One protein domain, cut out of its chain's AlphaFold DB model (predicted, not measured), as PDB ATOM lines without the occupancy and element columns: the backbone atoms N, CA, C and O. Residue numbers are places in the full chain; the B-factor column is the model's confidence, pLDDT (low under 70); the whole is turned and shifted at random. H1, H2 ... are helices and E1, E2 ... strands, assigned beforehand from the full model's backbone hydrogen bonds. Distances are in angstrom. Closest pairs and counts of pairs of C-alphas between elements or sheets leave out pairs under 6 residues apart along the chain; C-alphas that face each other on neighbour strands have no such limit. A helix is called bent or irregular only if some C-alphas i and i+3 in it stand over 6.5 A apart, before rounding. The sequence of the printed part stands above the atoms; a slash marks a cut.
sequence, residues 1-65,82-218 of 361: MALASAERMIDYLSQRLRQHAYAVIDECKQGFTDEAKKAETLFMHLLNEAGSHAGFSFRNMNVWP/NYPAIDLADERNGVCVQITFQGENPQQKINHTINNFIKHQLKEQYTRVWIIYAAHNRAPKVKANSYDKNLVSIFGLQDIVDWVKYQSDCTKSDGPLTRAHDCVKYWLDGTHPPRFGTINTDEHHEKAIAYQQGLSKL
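Overview. This is residues 1 to 65 and 82 to 218 of the 361 residues of an uncharacterized protein of Pseudomonas sp. NFPP09 (UniProt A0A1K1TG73). Look first for a small, twisted sheet of four strands, E1 to E4, between two helices: H4 covers one face and H3 the other. The long helix H1 and H5 run side by side, in opposite ways, for part of their length, H6 packs on the far end of H3, and H7 lies off at the far end with residues 197 to 203 and 209 to 214 sticking out. You have 202 residues with seven named helices and four named strands, in the order H1 H2 H3 E1 E2 H4 E3 E4 H5 H6 H7; the mixed sheet runs E1 E2 E3 E4, with E1 and E2 antiparallel and the other neighbours parallel. The class is mixed, helices and strands, and the whole is compact, with a radius of gyration of the C-alphas of 18.0 A and spans of 57 by 41 by 33 A.

Along the chain. Begin at the sheet, where E1 is residues 85 to 90, 16.7 A long, with C-alpha 85 at (-26.357, -43.848, 4.202). E2 is residues 95 to 100, 16.3 A; E3 is residues 128 to 133, 16.2 A; E4 is residues 152 to 156, 13.6 A. H4 takes residues 106 to 119, 19.7 A, and H3 residues 40 to 54, 20.8 A; H3 is irregular, with C-alphas 50 and 53 7.6 A apart. Find C-alpha 2 at (1.241, -19.551, 5.266); from there H1 runs 40.7 A through residues 2 to 29. H2 is residues 34 to 38, H5 residues 157 to 174, 26.1 A, and H6 residues 182 to 188. H7, residues 201 to 212, 17.2 A, ends with C-alpha 212 at (-22.116, -8.616, 28.326).

Arrangement. Start between E1 and E2, a hairpin, where N 88 and O 97 are 2.8 A apart, within hydrogen-bond range. E2 and E3 are parallel at 19 degrees, with N 98 and O 130 at 2.8 A; E3 and E4 are parallel at 24 degrees, with N 155 and O 131 at 2.8 A. E2, H4 and E3 form a strand-helix-strand unit, two parallel neighbour strands with a helix between them along the chain, and its crossover is right-handed. H4 lies over E2 and E3 at a height over the sheet of 9.5 A; the C-alphas of Ile 110 and Ile 131 are the closest of H4 and E3, 7.4 A. H3 is on the opposite face at a height of 9.7 A, which gives three layers, helices on both faces of a sheet. H5 is the hub and only grazes the sheet, with residues 157 to 160. Its residues 157 to 165 touch H1 at a shallow tilt of 15 degrees, opposite ways, closest at the C-alphas of Ser 14 and Val 161, 6.2 A. H3 and H5 touch, closest at the C-alphas of Ala 50 and Val 164, 5.4 A. H6 touches H3 with the C-alphas of Ala 54 and Val 184 closest, 5.2 A; H5 and H6, a helical hairpin, only just touch, with 3 pairs of C-alphas within 8 A, the closest those of Gln 167 and Cys 183, 6.5 A. H2 only grazes the sheet and touches H1, closest at the C-alphas of Val 24 and Glu 35, 5.6 A, while H7 touches no helix. In H2, H4, H5 and H7 every O i to N i+4 pair is within hydrogen-bond range; H1 has 23 of 24, H3 9 of 11, and H6 1 of 3 beside 3 of 4 O i to N i+3 pairs.

Size, cuts and confidence. The two C-alphas farthest apart are those of Gly 31 and Leu 218, 60.2 A. Residues 66 to 81 are not printed, and C-alphas 65 and 82 are 23.4 A apart across this cut. The links E3 to E4 and H6 to H7 are long. The mean pLDDT of the printed part is 71.3; among the residues under 70 are 1 to 14 and 193 to 218, and H7 has a mean of 38.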
ATOM      1  N   MET A   1       2.632 -15.583   3.798       40.94
ATOM      2  CA  MET A   1       2.774 -16.801   2.963       40.94
ATOM      3  C   MET A   1       1.957 -18.000   3.466       40.94
ATOM      4  O   MET A   1       1.235 -18.560   2.657       40.94
ATOM      5  N   ALA A   2       1.975 -18.372   4.757       40.25
ATOM      6  CA  ALA A   2       1.241 -19.551   5.266       40.25
ATOM      7  C   ALA A   2      -0.305 -19.482   5.148       40.25
ATOM      8  O   ALA A   2      -0.953 -20.482   4.853       40.25
ATOM      9  N   LEU A   3      -0.904 -18.295   5.300       41.44
ATOM     10  CA  LEU A   3      -2.366 -18.098   5.267       41.44
ATOM     11  C   LEU A   3      -2.998 -18.388   3.895       41.44
ATOM     12  O   LEU A   3      -4.015 -19.071   3.808       41.44
ATOM     13  N   ALA A   4      -2.336 -17.959   2.816       48.28
ATOM     14  CA  ALA A   4      -2.774 -18.238   1.449       48.28
ATOM     15  C   ALA A   4      -2.663 -19.730   1.084       48.28
ATOM     16  O   ALA A   4      -3.263 -20.162   0.103       48.28
ATOM     17  N   SER A   5      -1.893 -20.514   1.849       56.38
ATOM     18  CA  SER A   5      -1.791 -21.968   1.694       56.38
ATOM     19  C   SER A   5      -2.969 -22.687   2.354       56.38
ATOM     20  O   SER A   5      -3.496 -23.635   1.779       56.38
ATOM     21  N   ALA A   6      -3.419 -22.226   3.526       52.25
ATOM     22  CA  ALA A   6      -4.544 -22.823   4.248       52.25
ATOM     23  C   ALA A   6      -5.877 -22.620   3.510       52.25
ATOM     24  O   ALA A   6      -6.634 -23.569   3.335       52.25
ATOM     25  N   GLU A   7      -6.137 -21.417   2.992       57.31
ATOM     26  CA  GLU A   7      -7.353 -21.137   2.211       57.31
ATOM     27  C   GLU A   7      -7.404 -21.944   0.910       57.31
ATOM     28  O   GLU A   7      -8.432 -22.543   0.592       57.31
ATOM     29  N   ARG A   8      -6.270 -22.050   0.204       62.75
ATOM     30  CA  ARG A   8      -6.141 -22.913  -0.979       62.75
ATOM     31  C   ARG A   8      -6.374 -24.382  -0.643       62.75
ATOM     32  O   ARG A   8      -7.010 -25.088  -1.421       62.75
ATOM     33  N   MET A   9      -5.884 -24.836   0.507       57.72
ATOM     34  CA  MET A   9      -6.085 -26.207   0.961       57.72
ATOM     35  C   MET A   9      -7.553 -26.477   1.302       57.72
ATOM     36  O   MET A   9      -8.086 -27.498   0.882       57.72
ATOM     37  N   ILE A  10      -8.239 -25.548   1.975       64.38
ATOM     38  CA  ILE A  10      -9.669 -25.683   2.280       64.38
ATOM     39  C   ILE A  10     -10.501 -25.695   0.996       64.38
ATOM     40  O   ILE A  10     -11.383 -26.542   0.850       64.38
ATOM     41  N   ASP A  11     -10.223 -24.803   0.044       66.31
ATOM     42  CA  ASP A  11     -10.931 -24.782  -1.240       66.31
ATOM     43  C   ASP A  11     -10.675 -26.066  -2.048       66.31
ATOM     44  O   ASP A  11     -11.616 -26.654  -2.589       66.31
ATOM     45  N   TYR A  12      -9.434 -26.563  -2.055       66.12
ATOM     46  CA  TYR A  12      -9.078 -27.841  -2.672       66.12
ATOM     47  C   TYR A  12      -9.829 -29.015  -2.031       66.12
ATOM     48  O   TYR A  12     -10.470 -29.797  -2.736       66.12
ATOM     49  N   LEU A  13      -9.809 -29.126  -0.700       62.62
ATOM     50  CA  LEU A  13     -10.508 -30.185   0.032       62.62
ATOM     51  C   LEU A  13     -12.020 -30.104  -0.182       62.62
ATOM     52  O   LEU A  13     -12.661 -31.125  -0.415       62.62
ATOM     53  N   SER A  14     -12.582 -28.895  -0.212       68.12
ATOM     54  CA  SER A  14     -13.999 -28.662  -0.506       68.12
ATOM     55  C   SER A  14     -14.377 -29.147  -1.904       68.12
ATOM     56  O   SER A  14     -15.427 -29.764  -2.090       68.12
ATOM     57  N   GLN A  15     -13.527 -28.884  -2.900       71.50
ATOM     58  CA  GLN A  15     -13.747 -29.340  -4.270       71.50
ATOM     59  C   GLN A  15     -13.643 -30.865  -4.370       71.50
ATOM     60  O   GLN A  15     -14.495 -31.492  -4.997       71.50
ATOM     61  N   ARG A  16     -12.636 -31.470  -3.729       70.38
ATOM     62  CA  ARG A  16     -12.445 -32.929  -3.719       70.38
ATOM     63  C   ARG A  16     -13.587 -33.640  -3.003       70.38
ATOM     64  O   ARG A  16     -14.085 -34.633  -3.522       70.38
ATOM     65  N   LEU A  17     -14.057 -33.088  -1.886       72.06
ATOM     66  CA  LEU A  17     -15.220 -33.584  -1.157       72.06
ATOM     67  C   LEU A  17     -16.474 -33.580  -2.037       72.06
ATOM     68  O   LEU A  17     -17.178 -34.582  -2.093       72.06
ATOM     69  N   ARG A  18     -16.728 -32.493  -2.778       75.69
ATOM     70  CA  ARG A  18     -17.856 -32.430  -3.727       75.69
ATOM     71  C   ARG A  18     -17.729 -33.439  -4.851       75.69
ATOM     72  O   ARG A  18     -18.688 -34.141  -5.132       75.69
ATOM     73  N   GLN A  19     -16.563 -33.511  -5.488       75.00
ATOM     74  CA  GLN A  19     -16.315 -34.461  -6.575       75.00
ATOM     75  C   GLN A  19     -16.543 -35.898  -6.110       75.00
ATOM     76  O   GLN A  19     -17.201 -36.668  -6.800       75.00
ATOM     77  N   HIS A  20     -16.039 -36.236  -4.923       76.38
ATOM     78  CA  HIS A  20     -16.216 -37.564  -4.359       76.38
ATOM     79  C   HIS A  20     -17.672 -37.833  -3.971       76.38
ATOM     80  O   HIS A  20     -18.202 -38.881  -4.317       76.38
ATOM     81  N   ALA A  21     -18.351 -36.871  -3.336       75.31
ATOM     82  CA  ALA A  21     -19.773 -36.986  -3.036       75.31
ATOM     83  C   ALA A  21     -20.597 -37.213  -4.313       75.31
ATOM     84  O   ALA A  21     -21.426 -38.112  -4.333       75.31
ATOM     85  N   TYR A  22     -20.338 -36.465  -5.393       79.56
ATOM     86  CA  TYR A  22     -21.023 -36.644  -6.677       79.56
ATOM     87  C   TYR A  22     -20.749 -37.998  -7.325       79.56
ATOM     88  O   TYR A  22     -21.698 -38.623  -7.787       79.56
ATOM     89  N   ALA A  23     -19.509 -38.488  -7.284       77.81
ATOM     90  CA  ALA A  23     -19.203 -39.836  -7.753       77.81
ATOM     91  C   ALA A  23     -20.017 -40.888  -6.980       77.81
ATOM     92  O   ALA A  23     -20.720 -41.687  -7.584       77.81
ATOM     93  N   VAL A  24     -20.026 -40.817  -5.643       76.94
ATOM     94  CA  VAL A  24     -20.811 -41.729  -4.793       76.94
ATOM     95  C   VAL A  24     -22.306 -41.643  -5.107       76.94
ATOM     96  O   VAL A  24     -22.986 -42.663  -5.150       76.94
ATOM     97  N   ILE A  25     -22.828 -40.438  -5.349       76.12
ATOM     98  CA  ILE A  25     -24.229 -40.221  -5.730       76.12
ATOM     99  C   ILE A  25     -24.548 -40.905  -7.060       76.12
ATOM    100  O   ILE A  25     -25.579 -41.568  -7.165       76.12
ATOM    101  N   ASP A  26     -23.703 -40.732  -8.074       76.31
ATOM    102  CA  ASP A  26     -23.939 -41.289  -9.406       76.31
ATOM    103  C   ASP A  26     -23.841 -42.817  -9.416       76.31
ATOM    104  O   ASP A  26     -24.635 -43.472 -10.093       76.31
ATOM    105  N   GLU A  27     -22.963 -43.389  -8.597       78.50
ATOM    106  CA  GLU A  27     -22.891 -44.832  -8.359       78.50
ATOM    107  C   GLU A  27     -24.119 -45.345  -7.582       78.50
ATOM    108  O   GLU A  27     -24.753 -46.329  -7.969       78.50
ATOM    109  N   CYS A  28     -24.557 -44.631  -6.535       73.75
ATOM    110  CA  CYS A  28     -25.771 -44.978  -5.785       73.75
ATOM    111  C   CYS A  28     -27.031 -44.937  -6.666       73.75
ATOM    112  O   CYS A  28     -27.899 -45.800  -6.538       73.75
ATOM    113  N   LYS A  29     -27.131 -43.982  -7.604       72.75
ATOM    114  CA  LYS A  29     -28.224 -43.937  -8.597       72.75
ATOM    115  C   LYS A  29     -28.245 -45.164  -9.506       72.75
ATOM    116  O   LYS A  29     -29.320 -45.556  -9.947       72.75
ATOM    117  N   GLN A  30     -27.087 -45.763  -9.769       74.38
ATOM    118  CA  GLN A  30     -26.957 -46.997 -10.548       74.38
ATOM    119  C   GLN A  30     -27.207 -48.260  -9.703       74.38
ATOM    120  O   GLN A  30     -27.171 -49.369 -10.229       74.38
ATOM    121  N   GLY A  31     -27.503 -48.105  -8.407       70.25
ATOM    122  CA  GLY A  31     -27.762 -49.203  -7.478       70.25
ATOM    123  C   GLY A  31     -26.527 -49.694  -6.720       70.25
ATOM    124  O   GLY A  31     -26.654 -50.605  -5.902       70.25
ATOM    125  N   PHE A  32     -25.351 -49.086  -6.921       74.06
ATOM    126  CA  PHE A  32     -24.112 -49.447  -6.226       74.06
ATOM    127  C   PHE A  32     -24.041 -48.795  -4.838       74.06
ATOM    128  O   PHE A  32     -23.288 -47.854  -4.585       74.06
ATOM    129  N   THR A  33     -24.848 -49.297  -3.903       69.19
ATOM    130  CA  THR A  33     -24.946 -48.766  -2.532       69.19
ATOM    131  C   THR A  33     -23.679 -48.972  -1.692       69.19
ATOM    132  O   THR A  33     -23.469 -48.245  -0.719       69.19
ATOM    133  N   ASP A  34     -22.798 -49.895  -2.086       72.06
ATOM    134  CA  ASP A  34     -21.502 -50.130  -1.435       72.06
ATOM    135  C   ASP A  34     -20.541 -48.934  -1.563       72.06
ATOM    136  O   ASP A  34     -19.651 -48.763  -0.725       72.06
ATOM    137  N   GLU A  35     -20.729 -48.058  -2.555       76.06
ATOM    138  CA  GLU A  35     -19.912 -46.847  -2.715       76.06
ATOM    139  C   GLU A  35     -20.144 -45.838  -1.585       76.06
ATOM    140  O   GLU A  35     -19.200 -45.202  -1.112       76.06
ATOM    141  N   ALA A  36     -21.369 -45.758  -1.050       70.31
ATOM    142  CA  ALA A  36     -21.634 -44.956   0.144       70.31
ATOM    143  C   ALA A  36     -20.838 -45.471   1.352       70.31
ATOM    144  O   ALA A  36     -20.325 -44.683   2.143       70.31
ATOM    145  N   LYS A  37     -20.667 -46.793   1.457       74.38
ATOM    146  CA  LYS A  37     -19.883 -47.417   2.525       74.38
ATOM    147  C   LYS A  37     -18.385 -47.161   2.365       74.38
ATOM    148  O   LYS A  37     -17.705 -46.912   3.354       74.38
ATOM    149  N   LYS A  38     -17.862 -47.148   1.134       76.75
ATOM    150  CA  LYS A  38     -16.460 -46.769   0.862       76.75
ATOM    151  C   LYS A  38     -16.168 -45.310   1.226       76.75
ATOM    152  O   LYS A  38     -15.064 -45.000   1.669       76.75
ATOM    153  N   ALA A  39     -17.157 -44.425   1.093       79.62
ATOM    154  CA  ALA A  39     -17.028 -43.011   1.444       79.62
ATOM    155  C   ALA A  39     -17.039 -42.743   2.963       79.62
ATOM    156  O   ALA A  39     -16.651 -41.657   3.401       79.62
ATOM    157  N   GLU A  40     -17.443 -43.717   3.783       83.19
ATOM    158  CA  GLU A  40     -17.565 -43.582   5.236       83.19
ATOM    159  C   GLU A  40     -16.296 -43.062   5.910       83.19
ATOM    160  O   GLU A  40     -16.352 -42.085   6.658       83.19
ATOM    161  N   THR A  41     -15.145 -43.680   5.633       81.50
ATOM    162  CA  THR A  41     -13.874 -43.298   6.264       81.50
ATOM    163  C   THR A  41     -13.518 -41.843   5.969       81.50
ATOM    164  O   THR A  41     -13.058 -41.130   6.861       81.50
ATOM    165  N   LEU A  42     -13.778 -41.381   4.741       82.81
ATOM    166  CA  LEU A  42     -13.535 -39.997   4.347       82.81
ATOM    167  C   LEU A  42     -14.431 -39.034   5.129       82.81
ATOM    168  O   LEU A  42     -13.936 -38.064   5.702       82.81
ATOM    169  N   PHE A  43     -15.739 -39.289   5.162       83.06
ATOM    170  CA  PHE A  43     -16.679 -38.407   5.849       83.06
ATOM    171  C   PHE A  43     -16.472 -38.394   7.366       83.06
ATOM    172  O   PHE A  43     -16.536 -37.331   7.977       83.06
ATOM    173  N   MET A  44     -16.170 -39.546   7.964       86.94
ATOM    174  CA  MET A  44     -15.815 -39.640   9.379       86.94
ATOM    175  C   MET A  44     -14.564 -38.814   9.690       86.94
ATOM    176  O   MET A  44     -14.571 -38.034  10.639       86.94
ATOM    177  N   HIS A  45     -13.509 -38.937   8.875       82.19
ATOM    178  CA  HIS A  45     -12.297 -38.139   9.049       82.19
ATOM    179  C   HIS A  45     -12.595 -36.640   8.937       82.19
ATOM    180  O   HIS A  45     -12.225 -35.884   9.826       82.19
ATOM    181  N   LEU A  46     -13.343 -36.213   7.918       79.00
ATOM    182  CA  LEU A  46     -13.695 -34.803   7.728       79.00
ATOM    183  C   LEU A  46     -14.499 -34.219   8.891       79.00
ATOM    184  O   LEU A  46     -14.219 -33.104   9.320       79.00
ATOM    185  N   LEU A  47     -15.485 -34.956   9.403       83.62
ATOM    186  CA  LEU A  47     -16.277 -34.508  10.549       83.62
ATOM    187  C   LEU A  47     -15.449 -34.457  11.835       83.62
ATOM    188  O   LEU A  47     -15.664 -33.565  12.649       83.62
ATOM    189  N   ASN A  48     -14.489 -35.367  12.004       84.44
ATOM    190  CA  ASN A  48     -13.567 -35.343  13.139       84.44
ATOM    191  C   ASN A  48     -12.590 -34.177  13.059       84.44
ATOM    192  O   ASN A  48     -12.405 -33.489  14.053       84.44
ATOM    193  N   GLU A  49     -12.017 -33.907  11.887       77.44
ATOM    194  CA  GLU A  49     -11.158 -32.738  11.682       77.44
ATOM    195  C   GLU A  49     -11.934 -31.447  11.963       77.44
ATOM    196  O   GLU A  49     -11.515 -30.632  12.785       77.44
ATOM    197  N   ALA A  50     -13.123 -31.312  11.368       75.12
ATOM    198  CA  ALA A  50     -13.985 -30.147  11.534       75.12
ATOM    199  C   ALA A  50     -14.576 -30.018  12.951       75.12
ATOM    200  O   ALA A  50     -14.925 -28.930  13.389       75.12
ATOM    201  N   GLY A  51     -14.711 -31.115  13.691       75.81
ATOM    202  CA  GLY A  51     -15.262 -31.124  15.044       75.81
ATOM    203  C   GLY A  51     -14.209 -31.190  16.156       75.81
ATOM    204  O   GLY A  51     -14.563 -31.094  17.333       75.81
ATOM    205  N   SER A  52     -12.926 -31.335  15.817       80.06
ATOM    206  CA  SER A  52     -11.839 -31.635  16.762       80.06
ATOM    207  C   SER A  52     -11.720 -30.601  17.888       80.06
ATOM    208  O   SER A  52     -11.653 -30.960  19.064       80.06
ATOM    209  N   HIS A  53     -11.804 -29.312  17.556       73.19
ATOM    210  CA  HIS A  53     -11.772 -28.204  18.521       73.19
ATOM    211  C   HIS A  53     -12.987 -28.168  19.455       73.19
ATOM    212  O   HIS A  53     -12.897 -27.716  20.598       73.19
ATOM    213  N   ALA A  54     -14.126 -28.674  18.985       75.00
ATOM    214  CA  ALA A  54     -15.326 -28.851  19.790       75.00
ATOM    215  C   ALA A  54     -15.289 -30.142  20.631       75.00
ATOM    216  O   ALA A  54     -16.178 -30.380  21.452       75.00
ATOM    217  N   GLY A  55     -14.230 -30.943  20.479       82.38
ATOM    218  CA  GLY A  55     -14.041 -32.210  21.164       82.38
ATOM    219  C   GLY A  55     -14.855 -33.349  20.561       82.38
ATOM    220  O   GLY A  55     -15.115 -34.314  21.285       82.38
ATOM    221  N   PHE A  56     -15.274 -33.235  19.293       85.50
ATOM    222  CA  PHE A  56     -15.957 -34.323  18.600       85.50
ATOM    223  C   PHE A  56     -14.998 -35.443  18.204       85.50
ATOM    224  O   PHE A  56     -13.849 -35.210  17.832       85.50
ATOM    225  N   SER A  57     -15.499 -36.670  18.280       90.62
ATOM    226  CA  SER A  57     -14.810 -37.893  17.884       90.62
ATOM    227  C   SER A  57     -15.829 -38.914  17.365       90.62
ATOM    228  O   SER A  57     -16.115 -39.922  18.017       90.62
ATOM    229  N   PHE A  58     -16.354 -38.664  16.173       90.25
ATOM    230  CA  PHE A  58     -17.247 -39.551  15.443       90.25
ATOM    231  C   PHE A  58     -16.589 -40.886  15.091       90.25
ATOM    232  O   PHE A  58     -15.432 -40.953  14.660       90.25
ATOM    233  N   ARG A  59     -17.371 -41.955  15.237       89.19
ATOM    234  CA  ARG A  59     -17.030 -43.334  14.881       89.19
ATOM    235  C   ARG A  59     -18.183 -43.972  14.118       89.19
ATOM    236  O   ARG A  59     -19.326 -43.559  14.278       89.19
ATOM    237  N   ASN A  60     -17.894 -44.996  13.322       85.88
ATOM    238  CA  ASN A  60     -18.936 -45.775  12.659       85.88
ATOM    239  C   ASN A  60     -19.778 -46.552  13.684       85.88
ATOM    240  O   ASN A  60     -19.242 -47.331  14.477       85.88
ATOM    241  N   MET A  61     -21.099 -46.377  13.621       79.88
ATOM    242  CA  MET A  61     -22.056 -47.076  14.483       79.88
ATOM    243  C   MET A  61     -22.136 -48.584  14.195       79.88
ATOM    244  O   MET A  61     -22.470 -49.363  15.079       79.88
ATOM    245  N   ASN A  62     -21.780 -49.025  12.985       69.12
ATOM    246  CA  ASN A  62     -21.810 -50.435  12.579       69.12
ATOM    247  C   ASN A  62     -20.690 -51.289  13.198       69.12
ATOM    248  O   ASN A  62     -20.732 -52.515  13.089       69.12
ATOM    249  N   VAL A  63     -19.681 -50.663  13.810       64.06
ATOM    250  CA  VAL A  63     -18.514 -51.348  14.401       64.06
ATOM    251  C   VAL A  63     -18.660 -51.486  15.922       64.06
ATOM    252  O   VAL A  63     -17.806 -52.075  16.583       64.06
ATOM    253  N   TRP A  64     -19.738 -50.954  16.503       56.62
ATOM    254  CA  TRP A  64     -19.929 -50.960  17.945       56.62
ATOM    255  C   TRP A  64     -20.630 -52.247  18.409       56.62
ATOM    256  O   TRP A  64     -21.674 -52.604  17.863       56.62
ATOM    257  N   PRO A  65     -20.113 -52.942  19.436       48.50
ATOM    258  CA  PRO A  65     -20.643 -54.244  19.847       48.50
ATOM    259  C   PRO A  65     -22.057 -54.209  20.460       48.50
ATOM    260  O   PRO A  65     -22.658 -55.268  20.591       48.50
ATOM    261  N   ASN A  82     -34.241 -48.742   0.087       54.28
ATOM    262  CA  ASN A  82     -32.949 -48.651   0.749       54.28
ATOM    263  C   ASN A  82     -32.321 -47.305   0.393       54.28
ATOM    264  O   ASN A  82     -32.023 -47.040  -0.770       54.28
ATOM    265  N   TYR A  83     -32.135 -46.451   1.392       60.47
ATOM    266  CA  TYR A  83     -31.465 -45.174   1.206       60.47
ATOM    267  C   TYR A  83     -30.006 -45.323   1.651       60.47
ATOM    268  O   TYR A  83     -29.779 -45.318   2.868       60.47
ATOM    269  N   PRO A  84     -29.037 -45.433   0.719       62.47
ATOM    270  CA  PRO A  84     -27.631 -45.577   1.070       62.47
ATOM    271  C   PRO A  84     -27.207 -44.428   1.983       62.47
ATOM    272  O   PRO A  84     -27.362 -43.246   1.646       62.47
ATOM    273  N   ALA A  85     -26.728 -44.790   3.169       72.25
ATOM    274  CA  ALA A  85     -26.357 -43.848   4.202       72.25
ATOM    275  C   ALA A  85     -25.133 -44.327   4.979       72.25
ATOM    276  O   ALA A  85     -24.859 -45.522   5.060       72.25
ATOM    277  N   ILE A  86     -24.417 -43.361   5.543       79.56
ATOM    278  CA  ILE A  86     -23.341 -43.590   6.499       79.56
ATOM    279  C   ILE A  86     -23.862 -43.188   7.875       79.56
ATOM    280  O   ILE A  86     -24.308 -42.051   8.043       79.56
ATOM    281  N   ASP A  87     -23.759 -44.098   8.840       87.31
ATOM    282  CA  ASP A  87     -24.207 -43.889  10.215       87.31
ATOM    283  C   ASP A  87     -22.985 -43.745  11.138       87.31
ATOM    284  O   ASP A  87     -22.227 -44.693  11.365       87.31
ATOM    285  N   LEU A  88     -22.776 -42.536  11.659       90.75
ATOM    286  CA  LEU A  88     -21.691 -42.198  12.578       90.75
ATOM    287  C   LEU A  88     -22.250 -41.727  13.920       90.75
ATOM    288  O   LEU A  88     -23.368 -41.227  14.001       90.75
ATOM    289  N   ALA A  89     -21.452 -41.821  14.977       91.44
ATOM    290  CA  ALA A  89     -21.831 -41.331  16.291       91.44
ATOM    291  C   ALA A  89     -20.638 -40.864  17.118       91.44
ATOM    292  O   ALA A  89     -19.530 -41.387  17.000       91.44
ATOM    293  N   ASP A  90     -20.905 -39.895  17.983       89.88
ATOM    294  CA  ASP A  90     -20.052 -39.471  19.079       89.88
ATOM    295  C   ASP A  90     -20.860 -39.521  20.380       89.88
ATOM    296  O   ASP A  90     -21.631 -38.613  20.702       89.88
ATOM    297  N   GLU A  91     -20.674 -40.602  21.135       86.56
ATOM    298  CA  GLU A  91     -21.339 -40.827  22.421       86.56
ATOM    299  C   GLU A  91     -20.970 -39.771  23.464       86.56
ATOM    300  O   GLU A  91     -21.818 -39.353  24.250       86.56
ATOM    301  N   ARG A  92     -19.722 -39.287  23.461       87.62
ATOM    302  CA  ARG A  92     -19.246 -38.334  24.472       87.62
ATOM    303  C   ARG A  92     -20.007 -37.019  24.384       87.62
ATOM    304  O   ARG A  92     -20.269 -36.389  25.408       87.62
ATOM    305  N   ASN A  93     -20.318 -36.595  23.164       85.81
ATOM    306  CA  ASN A  93     -21.093 -35.387  22.912       85.81
ATOM    307  C   ASN A  93     -22.585 -35.679  22.683       85.81
ATOM    308  O   ASN A  93     -23.356 -34.745  22.484       85.81
ATOM    309  N   GLY A  94     -23.004 -36.949  22.737       89.06
ATOM    310  CA  GLY A  94     -24.394 -37.362  22.564       89.06
ATOM    311  C   GLY A  94     -24.963 -36.983  21.196       89.06
ATOM    312  O   GLY A  94     -26.122 -36.572  21.123       89.06
ATOM    313  N   VAL A  95     -24.165 -37.087  20.129       89.56
ATOM    314  CA  VAL A  95     -24.576 -36.766  18.752       89.56
ATOM    315  C   VAL A  95     -24.461 -38.000  17.868       89.56
ATOM    316  O   VAL A  95     -23.400 -38.616  17.803       89.56
ATOM    317  N   CYS A  96     -25.515 -38.318  17.121       91.38
ATOM    318  CA  CYS A  96     -25.422 -39.234  15.987       91.38
ATOM    319  C   CYS A  96     -25.545 -38.469  14.667       91.38
ATOM    320  O   CYS A  96     -26.211 -37.438  14.580       91.38
ATOM    321  N   VAL A  97     -24.909 -38.979  13.622       90.50
ATOM    322  CA  VAL A  97     -24.848 -38.359  12.303       90.50
ATOM    323  C   VAL A  97     -25.243 -39.390  11.264       90.50
ATOM    324  O   VAL A  97     -24.626 -40.446  11.166       90.50
ATOM    325  N   GLN A  98     -26.234 -39.058  10.447       89.69
ATOM    326  CA  GLN A  98     -26.569 -39.810   9.253       89.69
ATOM    327  C   GLN A  98     -26.229 -38.990   8.013       89.69
ATOM    328  O   GLN A  98     -26.760 -37.898   7.800       89.69
ATOM    329  N   ILE A  99     -25.368 -39.533   7.161       87.69
ATOM    330  CA  ILE A  99     -25.006 -38.930   5.876       87.69
ATOM    331  C   ILE A  99     -25.766 -39.669   4.792       87.69
ATOM    332  O   ILE A  99     -25.654 -40.884   4.687       87.69
ATOM    333  N   THR A 100     -26.546 -38.953   3.990       84.00
ATOM    334  CA  THR A 100     -27.375 -39.534   2.931       84.00
ATOM    335  C   THR A 100     -27.001 -38.959   1.570       84.00
ATOM    336  O   THR A 100     -26.849 -37.744   1.410       84.00
ATOM    337  N   PHE A 101     -26.875 -39.841   0.578       74.69
ATOM    338  CA  PHE A 101     -26.459 -39.499  -0.789       74.69
ATOM    339  C   PHE A 101     -27.625 -39.469  -1.783       74.69
ATOM    340  O   PHE A 101     -27.461 -39.027  -2.914       74.69
ATOM    341  N   GLN A 102     -28.821 -39.912  -1.384       68.25
ATOM    342  CA  GLN A 102     -29.933 -40.074  -2.318       68.25
ATOM    343  C   GLN A 102     -31.293 -39.784  -1.674       68.25
ATOM    344  O   GLN A 102     -31.522 -40.075  -0.498       68.25
ATOM    345  N   GLY A 103     -32.204 -39.241  -2.484       59.88
ATOM    346  CA  GLY A 103     -33.633 -39.176  -2.202       59.88
ATOM    347  C   GLY A 103     -34.333 -38.122  -3.053       59.88
ATOM    348  O   GLY A 103     -34.106 -36.931  -2.878       59.88
ATOM    349  N   GLU A 104     -35.241 -38.550  -3.934       60.38
ATOM    350  CA  GLU A 104     -36.160 -37.641  -4.645       60.38
ATOM    351  C   GLU A 104     -37.077 -36.882  -3.669       60.38
ATOM    352  O   GLU A 104     -37.631 -35.833  -3.995       60.38
ATOM    353  N   ASN A 105     -37.198 -37.391  -2.437       77.81
ATOM    354  CA  ASN A 105     -37.995 -36.801  -1.378       77.81
ATOM    355  C   ASN A 105     -37.213 -36.709  -0.051       77.81
ATOM    356  O   ASN A 105     -37.303 -37.605   0.797       77.81
ATOM    357  N   PRO A 106     -36.471 -35.607   0.174       79.12
ATOM    358  CA  PRO A 106     -35.734 -35.378   1.416       79.12
ATOM    359  C   PRO A 106     -36.596 -35.499   2.675       79.12
ATOM    360  O   PRO A 106     -36.137 -36.029   3.685       79.12
ATOM    361  N   GLN A 107     -37.864 -35.080   2.601       82.19
ATOM    362  CA  GLN A 107     -38.810 -35.164   3.714       82.19
ATOM    363  C   GLN A 107     -39.052 -36.613   4.153       82.19
ATOM    364  O   GLN A 107     -39.049 -36.895   5.348       82.19
ATOM    365  N   GLN A 108     -39.246 -37.533   3.204       81.00
ATOM    366  CA  GLN A 108     -39.450 -38.951   3.515       81.00
ATOM    367  C   GLN A 108     -38.211 -39.562   4.173       81.00
ATOM    368  O   GLN A 108     -38.340 -40.250   5.182       81.00
ATOM    369  N   LYS A 109     -37.011 -39.261   3.660       78.44
ATOM    370  CA  LYS A 109     -35.755 -39.766   4.234       78.44
ATOM    371  C   LYS A 109     -35.516 -39.238   5.648       78.44
ATOM    372  O   LYS A 109     -35.126 -40.006   6.523       78.44
ATOM    373  N   ILE A 110     -35.779 -37.957   5.894       80.62
ATOM    374  CA  ILE A 110     -35.650 -37.367   7.232       80.62
ATOM    375  C   ILE A 110     -36.638 -38.011   8.204       80.62
ATOM    376  O   ILE A 110     -36.230 -38.450   9.276       80.62
ATOM    377  N   ASN A 111     -37.902 -38.175   7.809       82.44
ATOM    378  CA  ASN A 111     -38.892 -38.850   8.650       82.44
ATOM    379  C   ASN A 111     -38.492 -40.304   8.940       82.44
ATOM    380  O   ASN A 111     -38.594 -40.753  10.076       82.44
ATOM    381  N   HIS A 112     -38.002 -41.032   7.933       81.44
ATOM    382  CA  HIS A 112     -37.522 -42.403   8.102       81.44
ATOM    383  C   HIS A 112     -36.339 -42.481   9.080       81.44
ATOM    384  O   HIS A 112     -36.345 -43.305   9.988       81.44
ATOM    385  N   THR A 113     -35.375 -41.567   8.950       83.88
ATOM    386  CA  THR A 113     -34.220 -41.436   9.856       83.88
ATOM    387  C   THR A 113     -34.665 -41.238  11.305       83.88
ATOM    388  O   THR A 113     -34.218 -41.947  12.203       83.88
ATOM    389  N   ILE A 114     -35.593 -40.308  11.534       83.50
ATOM    390  CA  ILE A 114     -36.109 -39.991  12.872       83.50
ATOM    391  C   ILE A 114     -36.892 -41.168  13.449       83.50
ATOM    392  O   ILE A 114     -36.714 -41.516  14.615       83.50
ATOM    393  N   ASN A 115     -37.738 -41.803  12.635       82.81
ATOM    394  CA  ASN A 115     -38.500 -42.972  13.055       82.81
ATOM    395  C   ASN A 115     -37.567 -44.103  13.491       82.81
ATOM    396  O   ASN A 115     -37.796 -44.684  14.548       82.81
ATOM    397  N   ASN A 116     -36.492 -44.370  12.741       81.50
ATOM    398  CA  ASN A 116     -35.497 -45.370  13.128       81.50
ATOM    399  C   ASN A 116     -34.758 -44.949  14.403       81.50
ATOM    400  O   ASN A 116     -34.642 -45.750  15.326       81.50
ATOM    401  N   PHE A 117     -34.347 -43.686  14.520       81.81
ATOM    402  CA  PHE A 117     -33.694 -43.172  15.724       81.81
ATOM    403  C   PHE A 117     -34.534 -43.388  16.997       81.81
ATOM    404  O   PHE A 117     -34.026 -43.848  18.020       81.81
ATOM    405  N   ILE A 118     -35.843 -43.123  16.925       81.50
ATOM    406  CA  ILE A 118     -36.780 -43.349  18.034       81.50
ATOM    407  C   ILE A 118     -37.015 -44.847  18.262       81.50
ATOM    408  O   ILE A 118     -36.968 -45.305  19.403       81.50
ATOM    409  N   LYS A 119     -37.264 -45.607  17.191       81.06
ATOM    410  CA  LYS A 119     -37.554 -47.049  17.231       81.06
ATOM    411  C   LYS A 119     -36.416 -47.845  17.866       81.06
ATOM    412  O   LYS A 119     -36.679 -48.745  18.653       81.06
ATOM    413  N   HIS A 120     -35.173 -47.486  17.561       78.50
ATOM    414  CA  HIS A 120     -33.975 -48.108  18.122       78.50
ATOM    415  C   HIS A 120     -33.570 -47.530  19.490       78.50
ATOM    416  O   HIS A 120     -32.493 -47.849  19.979       78.50
ATOM    417  N   GLN A 121     -34.410 -46.683  20.105       80.69
ATOM    418  CA  GLN A 121     -34.179 -46.072  21.424       80.69
ATOM    419  C   GLN A 121     -32.864 -45.281  21.524       80.69
ATOM    420  O   GLN A 121     -32.365 -45.005  22.612       80.69
ATOM    421  N   LEU A 122     -32.328 -44.818  20.391       83.12
ATOM    422  CA  LEU A 122     -31.058 -44.093  20.350       83.12
ATOM    423  C   LEU A 122     -31.126 -42.750  21.085       83.12
ATOM    424  O   LEU A 122     -30.101 -42.249  21.537       83.12
ATOM    425  N   LYS A 123     -32.331 -42.206  21.293       82.69
ATOM    426  CA  LYS A 123     -32.577 -41.016  22.124       82.69
ATOM    427  C   LYS A 123     -32.114 -41.150  23.582       82.69
ATOM    428  O   LYS A 123     -32.005 -40.145  24.272       82.69
ATOM    429  N   GLU A 124     -31.913 -42.374  24.071       83.62
ATOM    430  CA  GLU A 124     -31.414 -42.623  25.430       83.62
ATOM    431  C   GLU A 124     -29.903 -42.388  25.535       83.62
ATOM    432  O   GLU A 124     -29.397 -42.080  26.610       83.62
ATOM    433  N   GLN A 125     -29.193 -42.504  24.410       82.62
ATOM    434  CA  GLN A 125     -27.737 -42.363  24.318       82.62
ATOM    435  C   GLN A 125     -27.329 -41.045  23.649       82.62
ATOM    436  O   GLN A 125     -26.319 -40.443  24.007       82.62
ATOM    437  N   TYR A 126     -28.126 -40.579  22.689       88.12
ATOM    438  CA  TYR A 126     -27.844 -39.401  21.885       88.12
ATOM    439  C   TYR A 126     -28.948 -38.364  22.067       88.12
ATOM    440  O   TYR A 126     -30.137 -38.642  21.935       88.12
ATOM    441  N   THR A 127     -28.537 -37.132  22.339       87.81
ATOM    442  CA  THR A 127     -29.433 -35.986  22.516       87.81
ATOM    443  C   THR A 127     -29.758 -35.291  21.198       87.81
ATOM    444  O   THR A 127     -30.718 -34.525  21.142       87.81
ATOM    445  N   ARG A 128     -28.969 -35.545  20.140       87.19
ATOM    446  CA  ARG A 128     -29.127 -34.914  18.825       87.19
ATOM    447  C   ARG A 128     -28.821 -35.862  17.669       87.19
ATOM    448  O   ARG A 128     -27.961 -36.736  17.771       87.19
ATOM    449  N   VAL A 129     -29.484 -35.599  16.547       88.94
ATOM    450  CA  VAL A 129     -29.316 -36.265  15.255       88.94
ATOM    451  C   VAL A 129     -28.955 -35.229  14.201       88.94
ATOM    452  O   VAL A 129     -29.702 -34.278  13.967       88.94
ATOM    453  N   TRP A 130     -27.827 -35.413  13.527       90.94
ATOM    454  CA  TRP A 130     -27.446 -34.611  12.371       90.94
ATOM    455  C   TRP A 130     -27.713 -35.384  11.095       90.94
ATOM    456  O   TRP A 130     -27.253 -36.508  10.932       90.94
ATOM    457  N   ILE A 131     -28.432 -34.767  10.166       88.94
ATOM    458  CA  ILE A 131     -28.716 -35.343   8.857       88.94
ATOM    459  C   ILE A 131     -27.955 -34.529   7.818       88.94
ATOM    460  O   ILE A 131     -28.325 -33.396   7.513       88.94
ATOM    461  N   ILE A 132     -26.892 -35.109   7.268       88.50
ATOM    462  CA  ILE A 132     -26.075 -34.488   6.226       88.50
ATOM    463  C   ILE A 132     -26.565 -34.982   4.868       88.50
ATOM    464  O   ILE A 132     -26.398 -36.144   4.499       88.50
ATOM    465  N   TYR A 133     -27.157 -34.079   4.098       86.06
ATOM    466  CA  TYR A 133     -27.629 -34.332   2.745       86.06
ATOM    467  C   TYR A 133     -26.504 -34.059   1.739       86.06
ATOM    468  O   TYR A 133     -26.383 -32.963   1.191       86.06
ATOM    469  N   ALA A 134     -25.666 -35.066   1.486       80.25
ATOM    470  CA  ALA A 134     -24.503 -34.947   0.603       80.25
ATOM    471  C   ALA A 134     -24.885 -34.729  -0.876       80.25
ATOM    472  O   ALA A 134     -24.082 -34.214  -1.649       80.25
ATOM    473  N   ALA A 135     -26.133 -35.046  -1.251       70.62
ATOM    474  CA  ALA A 135     -26.686 -34.818  -2.592       70.62
ATOM    475  C   ALA A 135     -26.841 -33.340  -2.978       70.62
ATOM    476  O   ALA A 135     -26.983 -33.005  -4.158       70.62
ATOM    477  N   HIS A 136     -26.829 -32.440  -1.996       68.69
ATOM    478  CA  HIS A 136     -27.064 -31.026  -2.215       68.69
ATOM    479  C   HIS A 136     -25.982 -30.185  -1.549       68.69
ATOM    480  O   HIS A 136     -25.547 -30.442  -0.428       68.69
ATOM    481  N   ASN A 137     -25.596 -29.099  -2.223       70.81
ATOM    482  CA  ASN A 137     -24.713 -28.111  -1.610       70.81
ATOM    483  C   ASN A 137     -25.353 -27.528  -0.346       70.81
ATOM    484  O   ASN A 137     -24.656 -27.273   0.622       70.81
ATOM    485  N   ARG A 138     -26.674 -27.338  -0.329       74.56
ATOM    486  CA  ARG A 138     -27.398 -26.763   0.811       74.56
ATOM    487  C   ARG A 138     -28.368 -27.769   1.401       74.56
ATOM    488  O   ARG A 138     -28.935 -28.567   0.656       74.56
ATOM    489  N   ALA A 139     -28.603 -27.652   2.706       78.25
ATOM    490  CA  ALA A 139     -29.663 -28.385   3.377       78.25
ATOM    491  C   ALA A 139     -31.001 -28.215   2.620       78.25
ATOM    492  O   ALA A 139     -31.367 -27.085   2.260       78.25
ATOM    493  N   PRO A 140     -31.730 -29.310   2.343       78.00
ATOM    494  CA  PRO A 140     -33.030 -29.227   1.694       78.00
ATOM    495  C   PRO A 140     -34.020 -28.455   2.576       78.00
ATOM    496  O   PRO A 140     -33.973 -28.518   3.803       78.00
ATOM    497  N   LYS A 141     -34.949 -27.724   1.951       77.50
ATOM    498  CA  LYS A 141     -36.047 -27.080   2.685       77.50
ATOM    499  C   LYS A 141     -37.060 -28.144   3.086       77.50
ATOM    500  O   LYS A 141     -37.757 -28.684   2.232       77.50
ATOM    501  N   VAL A 142     -37.148 -28.418   4.381       75.81
ATOM    502  CA  VAL A 142     -38.037 -29.440   4.948       75.81
ATOM    503  C   VAL A 142     -39.066 -28.762   5.844       75.81
ATOM    504  O   VAL A 142     -38.796 -27.708   6.425       75.81
ATOM    505  N   LYS A 143     -40.289 -29.297   5.910       75.06
ATOM    506  CA  LYS A 143     -41.362 -28.649   6.672       75.06
ATOM    507  C   LYS A 143     -41.032 -28.710   8.163       75.06
ATOM    508  O   LYS A 143     -40.955 -29.789   8.737       75.06
ATOM    509  N   ALA A 144     -40.914 -27.547   8.798       57.72
ATOM    510  CA  ALA A 144     -40.537 -27.384  10.204       57.72
ATOM    511  C   ALA A 144     -41.375 -28.188  11.219       57.72
ATOM    512  O   ALA A 144     -40.884 -28.464  12.303       57.72
ATOM    513  N   ASN A 145     -42.616 -28.547  10.880       62.38
ATOM    514  CA  ASN A 145     -43.551 -29.231  11.783       62.38
ATOM    515  C   ASN A 145     -43.411 -30.764  11.744       62.38
ATOM    516  O   ASN A 145     -44.211 -31.464  12.352       62.38
ATOM    517  N   SER A 146     -42.463 -31.289  10.965       62.62
ATOM    518  CA  SER A 146     -42.304 -32.732  10.748       62.62
ATOM    519  C   SER A 146     -41.306 -33.400  11.694       62.62
ATOM    520  O   SER A 146     -41.203 -34.622  11.683       62.62
ATOM    521  N   TYR A 147     -40.588 -32.622  12.510       70.75
ATOM    522  CA  TYR A 147     -39.585 -33.130  13.440       70.75
ATOM    523  C   TYR A 147     -39.301 -32.145  14.578       70.75
ATOM    524  O   TYR A 147     -39.531 -30.941  14.445       70.75
ATOM    525  N   ASP A 148     -38.781 -32.656  15.694       77.38
ATOM    526  CA  ASP A 148     -38.296 -31.829  16.797       77.38
ATOM    527  C   ASP A 148     -36.973 -31.155  16.398       77.38
ATOM    528  O   ASP A 148     -35.962 -31.818  16.165       77.38
ATOM    529  N   LYS A 149     -36.983 -29.823  16.303       73.56
ATOM    530  CA  LYS A 149     -35.811 -29.016  15.929       73.56
ATOM    531  C   LYS A 149     -34.725 -28.981  16.999       73.56
ATOM    532  O   LYS A 149     -33.598 -28.619  16.683       73.56
ATOM    533  N   ASN A 150     -35.057 -29.321  18.241       78.50
ATOM    534  CA  ASN A 150     -34.063 -29.460  19.300       78.50
ATOM    535  C   ASN A 150     -33.320 -30.795  19.181       78.50
ATOM    536  O   ASN A 150     -32.184 -30.908  19.633       78.50
ATOM    537  N   LEU A 151     -33.955 -31.786  18.546       81.88
ATOM    538  CA  LEU A 151     -33.391 -33.108  18.313       81.88
ATOM    539  C   LEU A 151     -32.646 -33.193  16.976       81.88
ATOM    540  O   LEU A 151     -31.612 -33.847  16.904       81.88
ATOM    541  N   VAL A 152     -33.167 -32.576  15.911       85.94
ATOM    542  CA  VAL A 152     -32.690 -32.811  14.540       85.94
ATOM    543  C   VAL A 152     -32.125 -31.548  13.907       85.94
ATOM    544  O   VAL A 152     -32.833 -30.552  13.728       85.94
ATOM    545  N   SER A 153     -30.885 -31.658  13.438       88.56
ATOM    546  CA  SER A 153     -30.225 -30.652  12.610       88.56
ATOM    547  C   SER A 153     -29.983 -31.198  11.205       88.56
ATOM    548  O   SER A 153     -29.559 -32.340  11.041       88.56
ATOM    549  N   ILE A 154     -30.257 -30.397  10.173       87.19
ATOM    550  CA  ILE A 154     -30.114 -30.811   8.770       87.19
ATOM    551  C   ILE A 154     -29.067 -29.931   8.101       87.19
ATOM    552  O   ILE A 154     -29.198 -28.709   8.091       87.19
ATOM    553  N   PHE A 155     -28.079 -30.558   7.475       86.75
ATOM    554  CA  PHE A 155     -26.958 -29.886   6.826       86.75
ATOM    555  C   PHE A 155     -26.836 -30.319   5.369       86.75
ATOM    556  O   PHE A 155     -27.158 -31.449   5.008       86.75
ATOM    557  N   GLY A 156     -26.374 -29.417   4.516       85.88
ATOM    558  CA  GLY A 156     -25.820 -29.743   3.209       85.88
ATOM    559  C   GLY A 156     -24.301 -29.835   3.271       85.88
ATOM    560  O   GLY A 156     -23.667 -29.517   4.278       85.88
ATOM    561  N   LEU A 157     -23.692 -30.219   2.155       81.00
ATOM    562  CA  LEU A 157     -22.236 -30.350   2.077       81.00
ATOM    563  C   LEU A 157     -21.505 -29.003   2.248       81.00
ATOM    564  O   LEU A 157     -20.405 -28.956   2.793       81.00
ATOM    565  N   GLN A 158     -22.116 -27.898   1.801       81.75
ATOM    566  CA  GLN A 158     -21.562 -26.553   1.975       81.75
ATOM    567  C   GLN A 158     -21.538 -26.136   3.444       81.75
ATOM    568  O   GLN A 158     -20.608 -25.444   3.826       81.75
ATOM    569  N   ASP A 159     -22.506 -26.561   4.259       82.94
ATOM    570  CA  ASP A 159     -22.545 -26.185   5.677       82.94
ATOM    571  C   ASP A 159     -21.307 -26.727   6.417       82.94
ATOM    572  O   ASP A 159     -20.704 -26.017   7.218       82.94
ATOM    573  N   ILE A 160     -20.851 -27.935   6.061       79.88
ATOM    574  CA  ILE A 160     -19.620 -28.539   6.599       79.88
ATOM    575  C   ILE A 160     -18.384 -27.754   6.163       79.88
ATOM    576  O   ILE A 160     -17.501 -27.465   6.968       79.88
ATOM    577  N   VAL A 161     -18.327 -27.378   4.885       79.44
ATOM    578  CA  VAL A 161     -17.240 -26.550   4.351       79.44
ATOM    579  C   VAL A 161     -17.205 -25.183   5.037       79.44
ATOM    580  O   VAL A 161     -16.133 -24.711   5.412       79.44
ATOM    581  N   ASP A 162     -18.365 -24.554   5.210       80.12
ATOM    582  CA  ASP A 162     -18.495 -23.248   5.848       80.12
ATOM    583  C   ASP A 162     -18.077 -23.320   7.320       80.12
ATOM    584  O   ASP A 162     -17.414 -22.404   7.799       80.12
ATOM    585  N   TRP A 163     -18.358 -24.427   8.019       78.25
ATOM    586  CA  TRP A 163     -17.853 -24.651   9.375       78.25
ATOM    587  C   TRP A 163     -16.330 -24.725   9.433       78.25
ATOM    588  O   TRP A 163     -15.732 -24.054  10.271       78.25
ATOM    589  N   VAL A 164     -15.701 -25.515   8.557       76.12
ATOM    590  CA  VAL A 164     -14.232 -25.645   8.516       76.12
ATOM    591  C   VAL A 164     -13.585 -24.288   8.235       76.12
ATOM    592  O   VAL A 164     -12.607 -23.916   8.884       76.12
ATOM    593  N   LYS A 165     -14.158 -23.514   7.306       77.00
ATOM    594  CA  LYS A 165     -13.712 -22.143   7.014       77.00
ATOM    595  C   LYS A 165     -13.852 -21.237   8.229       77.00
ATOM    596  O   LYS A 165     -12.884 -20.592   8.616       77.00
ATOM    597  N   TYR A 166     -15.025 -21.246   8.857       76.00
ATOM    598  CA  TYR A 166     -15.311 -20.413  10.017       76.00
ATOM    599  C   TYR A 166     -14.364 -20.696  11.183       76.00
ATOM    600  O   TYR A 166     -13.821 -19.769  11.772       76.00
ATOM    601  N   GLN A 167     -14.074 -21.966  11.462       72.44
ATOM    602  CA  GLN A 167     -13.095 -22.333  12.484       72.44
ATOM    603  C   GLN A 167     -11.671 -21.918  12.128       72.44
ATOM    604  O   GLN A 167     -10.964 -21.388  12.983       72.44
ATOM    605  N   SER A 168     -11.249 -22.145  10.881       73.50
ATOM    606  CA  SER A 168      -9.946 -21.684  10.398       73.50
ATOM    607  C   SER A 168      -9.800 -20.181  10.632       73.50
ATOM    608  O   SER A 168      -8.777 -19.737  11.142       73.50
ATOM    609  N   ASP A 169     -10.830 -19.402  10.311       73.44
ATOM    610  CA  ASP A 169     -10.786 -17.950  10.444       73.44
ATOM    611  C   ASP A 169     -10.821 -17.485  11.902       73.44
ATOM    612  O   ASP A 169     -10.003 -16.645  12.269       73.44
ATOM    613  N   CYS A 170     -11.645 -18.093  12.762       73.75
ATOM    614  CA  CYS A 170     -11.612 -17.811  14.201       73.75
ATOM    615  C   CYS A 170     -10.263 -18.182  14.838       73.75
ATOM    616  O   CYS A 170      -9.757 -17.465  15.692       73.75
ATOM    617  N   THR A 171      -9.630 -19.273  14.393       69.81
ATOM    618  CA  THR A 171      -8.300 -19.656  14.897       69.81
ATOM    619  C   THR A 171      -7.232 -18.628  14.507       69.81
ATOM    620  O   THR A 171      -6.278 -18.400  15.252       69.81
ATOM    621  N   LYS A 172      -7.384 -17.989  13.335       68.69
ATOM    622  CA  LYS A 172      -6.493 -16.915  12.873       68.69
ATOM    623  C   LYS A 172      -6.667 -15.635  13.695       68.69
ATOM    624  O   LYS A 172      -5.664 -14.969  13.938       68.69
ATOM    625  N   SER A 173      -7.898 -15.272  14.067       69.06
ATOM    626  CA  SER A 173      -8.185 -14.038  14.816       69.06
ATOM    627  C   SER A 173      -7.905 -14.167  16.309       69.06
ATOM    628  O   SER A 173      -7.259 -13.294  16.881       69.06
ATOM    629  N   ASP A 174      -8.351 -15.262  16.921       69.69
ATOM    630  CA  ASP A 174      -8.482 -15.376  18.378       69.69
ATOM    631  C   ASP A 174      -7.514 -16.405  18.992       69.69
ATOM    632  O   ASP A 174      -7.506 -16.635  20.202       69.69
ATOM    633  N   GLY A 175      -6.658 -17.014  18.164       70.75
ATOM    634  CA  GLY A 175      -5.753 -18.085  18.574       70.75
ATOM    635  C   GLY A 175      -6.456 -19.445  18.686       70.75
ATOM    636  O   GLY A 175      -7.542 -19.638  18.140       70.75
ATOM    637  N   PRO A 176      -5.839 -20.443  19.346       73.00
ATOM    638  CA  PRO A 176      -6.385 -21.794  19.417       73.00
ATOM    639  C   PRO A 176      -7.807 -21.817  19.983       73.00
ATOM    640  O   PRO A 176      -8.056 -21.361  21.100       73.00
ATOM    641  N   LEU A 177      -8.732 -22.405  19.226       71.25
ATOM    642  CA  LEU A 177     -10.121 -22.522  19.643       71.25
ATOM    643  C   LEU A 177     -10.238 -23.404  20.883       71.25
ATOM    644  O   LEU A 177      -9.851 -24.574  20.882       71.25
ATOM    645  N   THR A 178     -10.812 -22.835  21.939       75.94
ATOM    646  CA  THR A 178     -11.228 -23.584  23.124       75.94
ATOM    647  C   THR A 178     -12.704 -23.943  23.017       75.94
ATOM    648  O   THR A 178     -13.463 -23.317  22.274       75.94
ATOM    649  N   ARG A 179     -13.158 -24.908  23.824       72.00
ATOM    650  CA  ARG A 179     -14.572 -25.315  23.863       72.00
ATOM    651  C   ARG A 179     -15.535 -24.169  24.215       72.00
ATOM    652  O   ARG A 179     -16.718 -24.251  23.909       72.00
ATOM    653  N   ALA A 180     -15.035 -23.117  24.866       73.81
ATOM    654  CA  ALA A 180     -15.817 -21.945  25.248       73.81
ATOM    655  C   ALA A 180     -16.026 -20.943  24.099       73.81
ATOM    656  O   ALA A 180     -16.856 -20.044  24.235       73.81
ATOM    657  N   HIS A 181     -15.295 -21.084  22.989       75.38
ATOM    658  CA  HIS A 181     -15.373 -20.159  21.865       75.38
ATOM    659  C   HIS A 181     -16.744 -20.239  21.179       75.38
ATOM    660  O   HIS A 181     -17.275 -21.329  20.958       75.38
ATOM    661  N   ASP A 182     -17.312 -19.099  20.782       71.44
ATOM    662  CA  ASP A 182     -18.650 -19.056  20.173       71.44
ATOM    663  C   ASP A 182     -18.731 -19.887  18.885       71.44
ATOM    664  O   ASP A 182     -19.754 -20.507  18.598       71.44
ATOM    665  N   CYS A 183     -17.618 -20.014  18.158       69.69
ATOM    666  CA  CYS A 183     -17.564 -20.870  16.975       69.69
ATOM    667  C   CYS A 183     -17.753 -22.367  17.267       69.69
ATOM    668  O   CYS A 183     -18.251 -23.104  16.417       69.69
ATOM    669  N   VAL A 184     -17.379 -22.811  18.469       72.00
ATOM    670  CA  VAL A 184     -17.573 -24.186  18.937       72.00
ATOM    671  C   VAL A 184     -19.022 -24.410  19.369       72.00
ATOM    672  O   VAL A 184     -19.545 -25.512  19.199       72.00
ATOM    673  N   LYS A 185     -19.712 -23.367  19.849       75.38
ATOM    674  CA  LYS A 185     -21.130 -23.467  20.221       75.38
ATOM    675  C   LYS A 185     -22.001 -23.865  19.037       75.38
ATOM    676  O   LYS A 185     -22.843 -24.730  19.209       75.38
ATOM    677  N   TYR A 186     -21.745 -23.354  17.828       75.62
ATOM    678  CA  TYR A 186     -22.522 -23.761  16.646       75.62
ATOM    679  C   TYR A 186     -22.456 -25.268  16.382       75.62
ATOM    680  O   TYR A 186     -23.469 -25.881  16.047       75.62
ATOM    681  N   TRP A 187     -21.283 -25.870  16.594       73.12
ATOM    682  CA  TRP A 187     -21.104 -27.313  16.490       73.12
ATOM    683  C   TRP A 187     -21.856 -28.052  17.593       73.12
ATOM    684  O   TRP A 187     -22.640 -28.941  17.299       73.12
ATOM    685  N   LEU A 188     -21.680 -27.668  18.859       74.00
ATOM    686  CA  LEU A 188     -22.380 -28.315  19.979       74.00
ATOM    687  C   LEU A 188     -23.905 -28.167  19.875       74.00
ATOM    688  O   LEU A 188     -24.651 -29.083  20.228       74.00
ATOM    689  N   ASP A 189     -24.356 -27.036  19.336       77.25
ATOM    690  CA  ASP A 189     -25.760 -26.710  19.157       77.25
ATOM    691  C   ASP A 189     -26.353 -27.208  17.840       77.25
ATOM    692  O   ASP A 189     -27.544 -27.000  17.599       77.25
ATOM    693  N   GLY A 190     -25.567 -27.872  16.987       67.88
ATOM    694  CA  GLY A 190     -26.031 -28.331  15.679       67.88
ATOM    695  C   GLY A 190     -26.695 -27.206  14.877       67.88
ATOM    696  O   GLY A 190     -27.692 -27.432  14.190       67.88
ATOM    697  N   THR A 191     -26.193 -25.981  15.008       77.50
ATOM    698  CA  THR A 191     -26.698 -24.809  14.294       77.50
ATOM    699  C   THR A 191     -25.763 -24.471  13.141       77.50
ATOM    700  O   THR A 191     -24.560 -24.730  13.183       77.50
ATOM    701  N   HIS A 192     -26.323 -23.917  12.065       71.31
ATOM    702  CA  HIS A 192     -25.526 -23.521  10.906       71.31
ATOM    703  C   HIS A 192     -24.495 -22.458  11.310       71.31
ATOM    704  O   HIS A 192     -24.842 -21.552  12.078       71.31
ATOM    705  N   PRO A 193     -23.263 -22.516  10.772       60.78
ATOM    706  CA  PRO A 193     -22.315 -21.441  10.986       60.78
ATOM    707  C   PRO A 193     -22.865 -20.160  10.358       60.78
ATOM    708  O   PRO A 193     -23.581 -20.213   9.345       60.78
ATOM    709  N   PRO A 194     -22.522 -18.990  10.910       57.91
ATOM    710  CA  PRO A 194     -22.866 -17.742  10.264       57.91
ATOM    711  C   PRO A 194     -22.150 -17.692   8.899       57.91
ATOM    712  O   PRO A 194     -20.964 -17.999   8.773       57.91
ATOM    713  N   ARG A 195     -22.897 -17.365   7.838       55.91
ATOM    714  CA  ARG A 195     -22.379 -17.412   6.462       55.91
ATOM    715  C   ARG A 195     -21.422 -16.258   6.194       55.91
ATOM    716  O   ARG A 195     -21.810 -15.089   6.276       55.91
ATOM    717  N   PHE A 196     -20.206 -16.583   5.765       43.72
ATOM    718  CA  PHE A 196     -19.253 -15.586   5.285       43.72
ATOM    719  C   PHE A 196     -19.805 -14.839   4.060       43.72
ATOM    720  O   PHE A 196     -20.257 -15.448   3.090       43.72
ATOM    721  N   GLY A 197     -19.789 -13.505   4.132       37.78
ATOM    722  CA  GLY A 197     -20.334 -12.600   3.109       37.78
ATOM    723  C   GLY A 197     -21.744 -12.060   3.384       37.78
ATOM    724  O   GLY A 197     -22.202 -11.189   2.653       37.78
ATOM    725  N   THR A 198     -22.421 -12.523   4.441       33.44
ATOM    726  CA  THR A 198     -23.683 -11.923   4.941       33.44
ATOM    727  C   THR A 198     -23.558 -11.310   6.335       33.44
ATOM    728  O   THR A 198     -24.545 -10.837   6.888       33.44
ATOM    729  N   ILE A 199     -22.358 -11.320   6.911       34.31
ATOM    730  CA  ILE A 199     -22.093 -10.823   8.258       34.31
ATOM    731  C   ILE A 199     -21.392  -9.472   8.114       34.31
ATOM    732  O   ILE A 199     -20.245  -9.419   7.673       34.31
ATOM    733  N   ASN A 200     -22.072  -8.395   8.514       36.28
ATOM    734  CA  ASN A 200     -21.380  -7.274   9.143       36.28
ATOM    735  C   ASN A 200     -20.715  -7.866  10.388       36.28
ATOM    736  O   ASN A 200     -21.403  -8.171  11.363       36.28
ATOM    737  N   THR A 201     -19.408  -8.117  10.329       41.56
ATOM    738  CA  THR A 201     -18.606  -8.647  11.450       41.56
ATOM    739  C   THR A 201     -18.793  -7.820  12.719       41.56
ATOM    740  O   THR A 201     -18.745  -8.356  13.822       41.56
ATOM    741  N   ASP A 202     -19.150  -6.552  12.545       39.50
ATOM    742  CA  ASP A 202     -19.367  -5.586  13.610       39.50
ATOM    743  C   ASP A 202     -20.692  -5.832  14.353       39.50
ATOM    744  O   ASP A 202     -20.752  -5.711  15.571       39.50
ATOM    745  N   GLU A 203     -21.745  -6.303  13.676       39.56
ATOM    746  CA  GLU A 203     -23.081  -6.412  14.283       39.56
ATOM    747  C   GLU A 203     -23.191  -7.570  15.291       39.56
ATOM    748  O   GLU A 203     -23.972  -7.509  16.241       39.56
ATOM    749  N   HIS A 204     -22.410  -8.638  15.106       40.03
ATOM    750  CA  HIS A 204     -22.345  -9.752  16.057       40.03
ATOM    751  C   HIS A 204     -21.335  -9.503  17.180       40.03
ATOM    752  O   HIS A 204     -21.604  -9.892  18.316       40.03
ATOM    753  N   HIS A 205     -20.229  -8.810  16.890       38.47
ATOM    754  CA  HIS A 205     -19.246  -8.427  17.903       38.47
ATOM    755  C   HIS A 205     -19.831  -7.375  18.867       38.47
ATOM    756  O   HIS A 205     -19.732  -7.520  20.083       38.47
ATOM    757  N   GLU A 206     -20.569  -6.387  18.352       38.12
ATOM    758  CA  GLU A 206     -21.243  -5.368  19.168       38.12
ATOM    759  C   GLU A 206     -22.445  -5.924  19.943       38.12
ATOM    760  O   GLU A 206     -22.640  -5.553  21.099       38.12
ATOM    761  N   LYS A 207     -23.222  -6.862  19.380       38.66
ATOM    762  CA  LYS A 207     -24.293  -7.544  20.137       38.66
ATOM    763  C   LYS A 207     -23.736  -8.420  21.259       38.66
ATOM    764  O   LYS A 207     -24.357  -8.488  22.317       38.66
ATOM    765  N   ALA A 208     -22.576  -9.049  21.064       37.28
ATOM    766  CA  ALA A 208     -21.901  -9.814  22.112       37.28
ATOM    767  C   ALA A 208     -21.397  -8.906  23.254       37.28
ATOM    768  O   ALA A 208     -21.610  -9.224  24.424       37.28
ATOM    769  N   ILE A 209     -20.832  -7.737  22.927       37.56
ATOM    770  CA  ILE A 209     -20.370  -6.745  23.913       37.56
ATOM    771  C   ILE A 209     -21.553  -6.074  24.638       37.56
ATOM    772  O   ILE A 209     -21.554  -5.979  25.865       37.56
ATOM    773  N   ALA A 210     -22.604  -5.670  23.918       36.81
ATOM    774  CA  ALA A 210     -23.793  -5.040  24.499       36.81
ATOM    775  C   ALA A 210     -24.574  -5.990  25.426       36.81
ATOM    776  O   ALA A 210     -25.133  -5.553  26.436       36.81
ATOM    777  N   TYR A 211     -24.574  -7.293  25.119       34.78
ATOM    778  CA  TYR A 211     -25.163  -8.328  25.971       34.78
ATOM    779  C   TYR A 211     -24.334  -8.573  27.241       34.78
ATOM    780  O   TYR A 211     -24.905  -8.723  28.318       34.78
ATOM    781  N   GLN A 212     -22.998  -8.532  27.152       38.06
ATOM    782  CA  GLN A 212     -22.116  -8.616  28.326       38.06
ATOM    783  C   GLN A 212     -22.179  -7.376  29.232       38.06
ATOM    784  O   GLN A 212     -21.932  -7.492  30.431       38.06
ATOM    785  N   GLN A 213     -22.528  -6.205  28.694       35.97
ATOM    786  CA  GLN A 213     -22.560  -4.940  29.440       35.97
ATOM    787  C   GLN A 213     -23.967  -4.499  29.885       35.97
ATOM    788  O   GLN A 213     -24.108  -3.458  30.520       35.97
ATOM    789  N   GLY A 214     -25.020  -5.268  29.575       29.89
ATOM    790  CA  GLY A 214     -26.396  -4.952  29.986       29.89
ATOM    791  C   GLY A 214     -27.005  -3.714  29.309       29.89
ATOM    792  O   GLY A 214     -28.026  -3.200  29.763       29.89
ATOM    793  N   LEU A 215     -26.411  -3.229  28.216       39.34
ATOM    794  CA  LEU A 215     -26.825  -2.004  27.530       39.34
ATOM    795  C   LEU A 215     -27.755  -2.331  26.357       39.34
ATOM    796  O   LEU A 215     -27.391  -2.239  25.187       39.34
ATOM    797  N   SER A 216     -28.995  -2.711  26.665       36.91
ATOM    798  CA  SER A 216     -30.053  -2.746  25.655       36.91
ATOM    799  C   SER A 216     -30.675  -1.352  25.516       36.91
ATOM    800  O   SER A 216     -31.315  -0.894  26.462       36.91
ATOM    801  N   LYS A 217     -30.565  -0.759  24.317       40.53
ATOM    802  CA  LYS A 217     -31.264   0.440  23.786       40.53
ATOM    803  C   LYS A 217     -30.435   1.731  23.727       40.53
ATOM    804  O   LYS A 217     -30.612   2.610  24.561       40.53
ATOM    805  N   LEU A 218     -29.695   1.918  22.634       29.59
ATOM    806  CA  LEU A 218     -29.519   3.236  22.008       29.59
ATOM    807  C   LEU A 218     -29.565   3.102  20.472       29.59
ATOM    808  O   LEU A 218     -29.181   2.054  19.950       29.59
TER     809      LEU A 218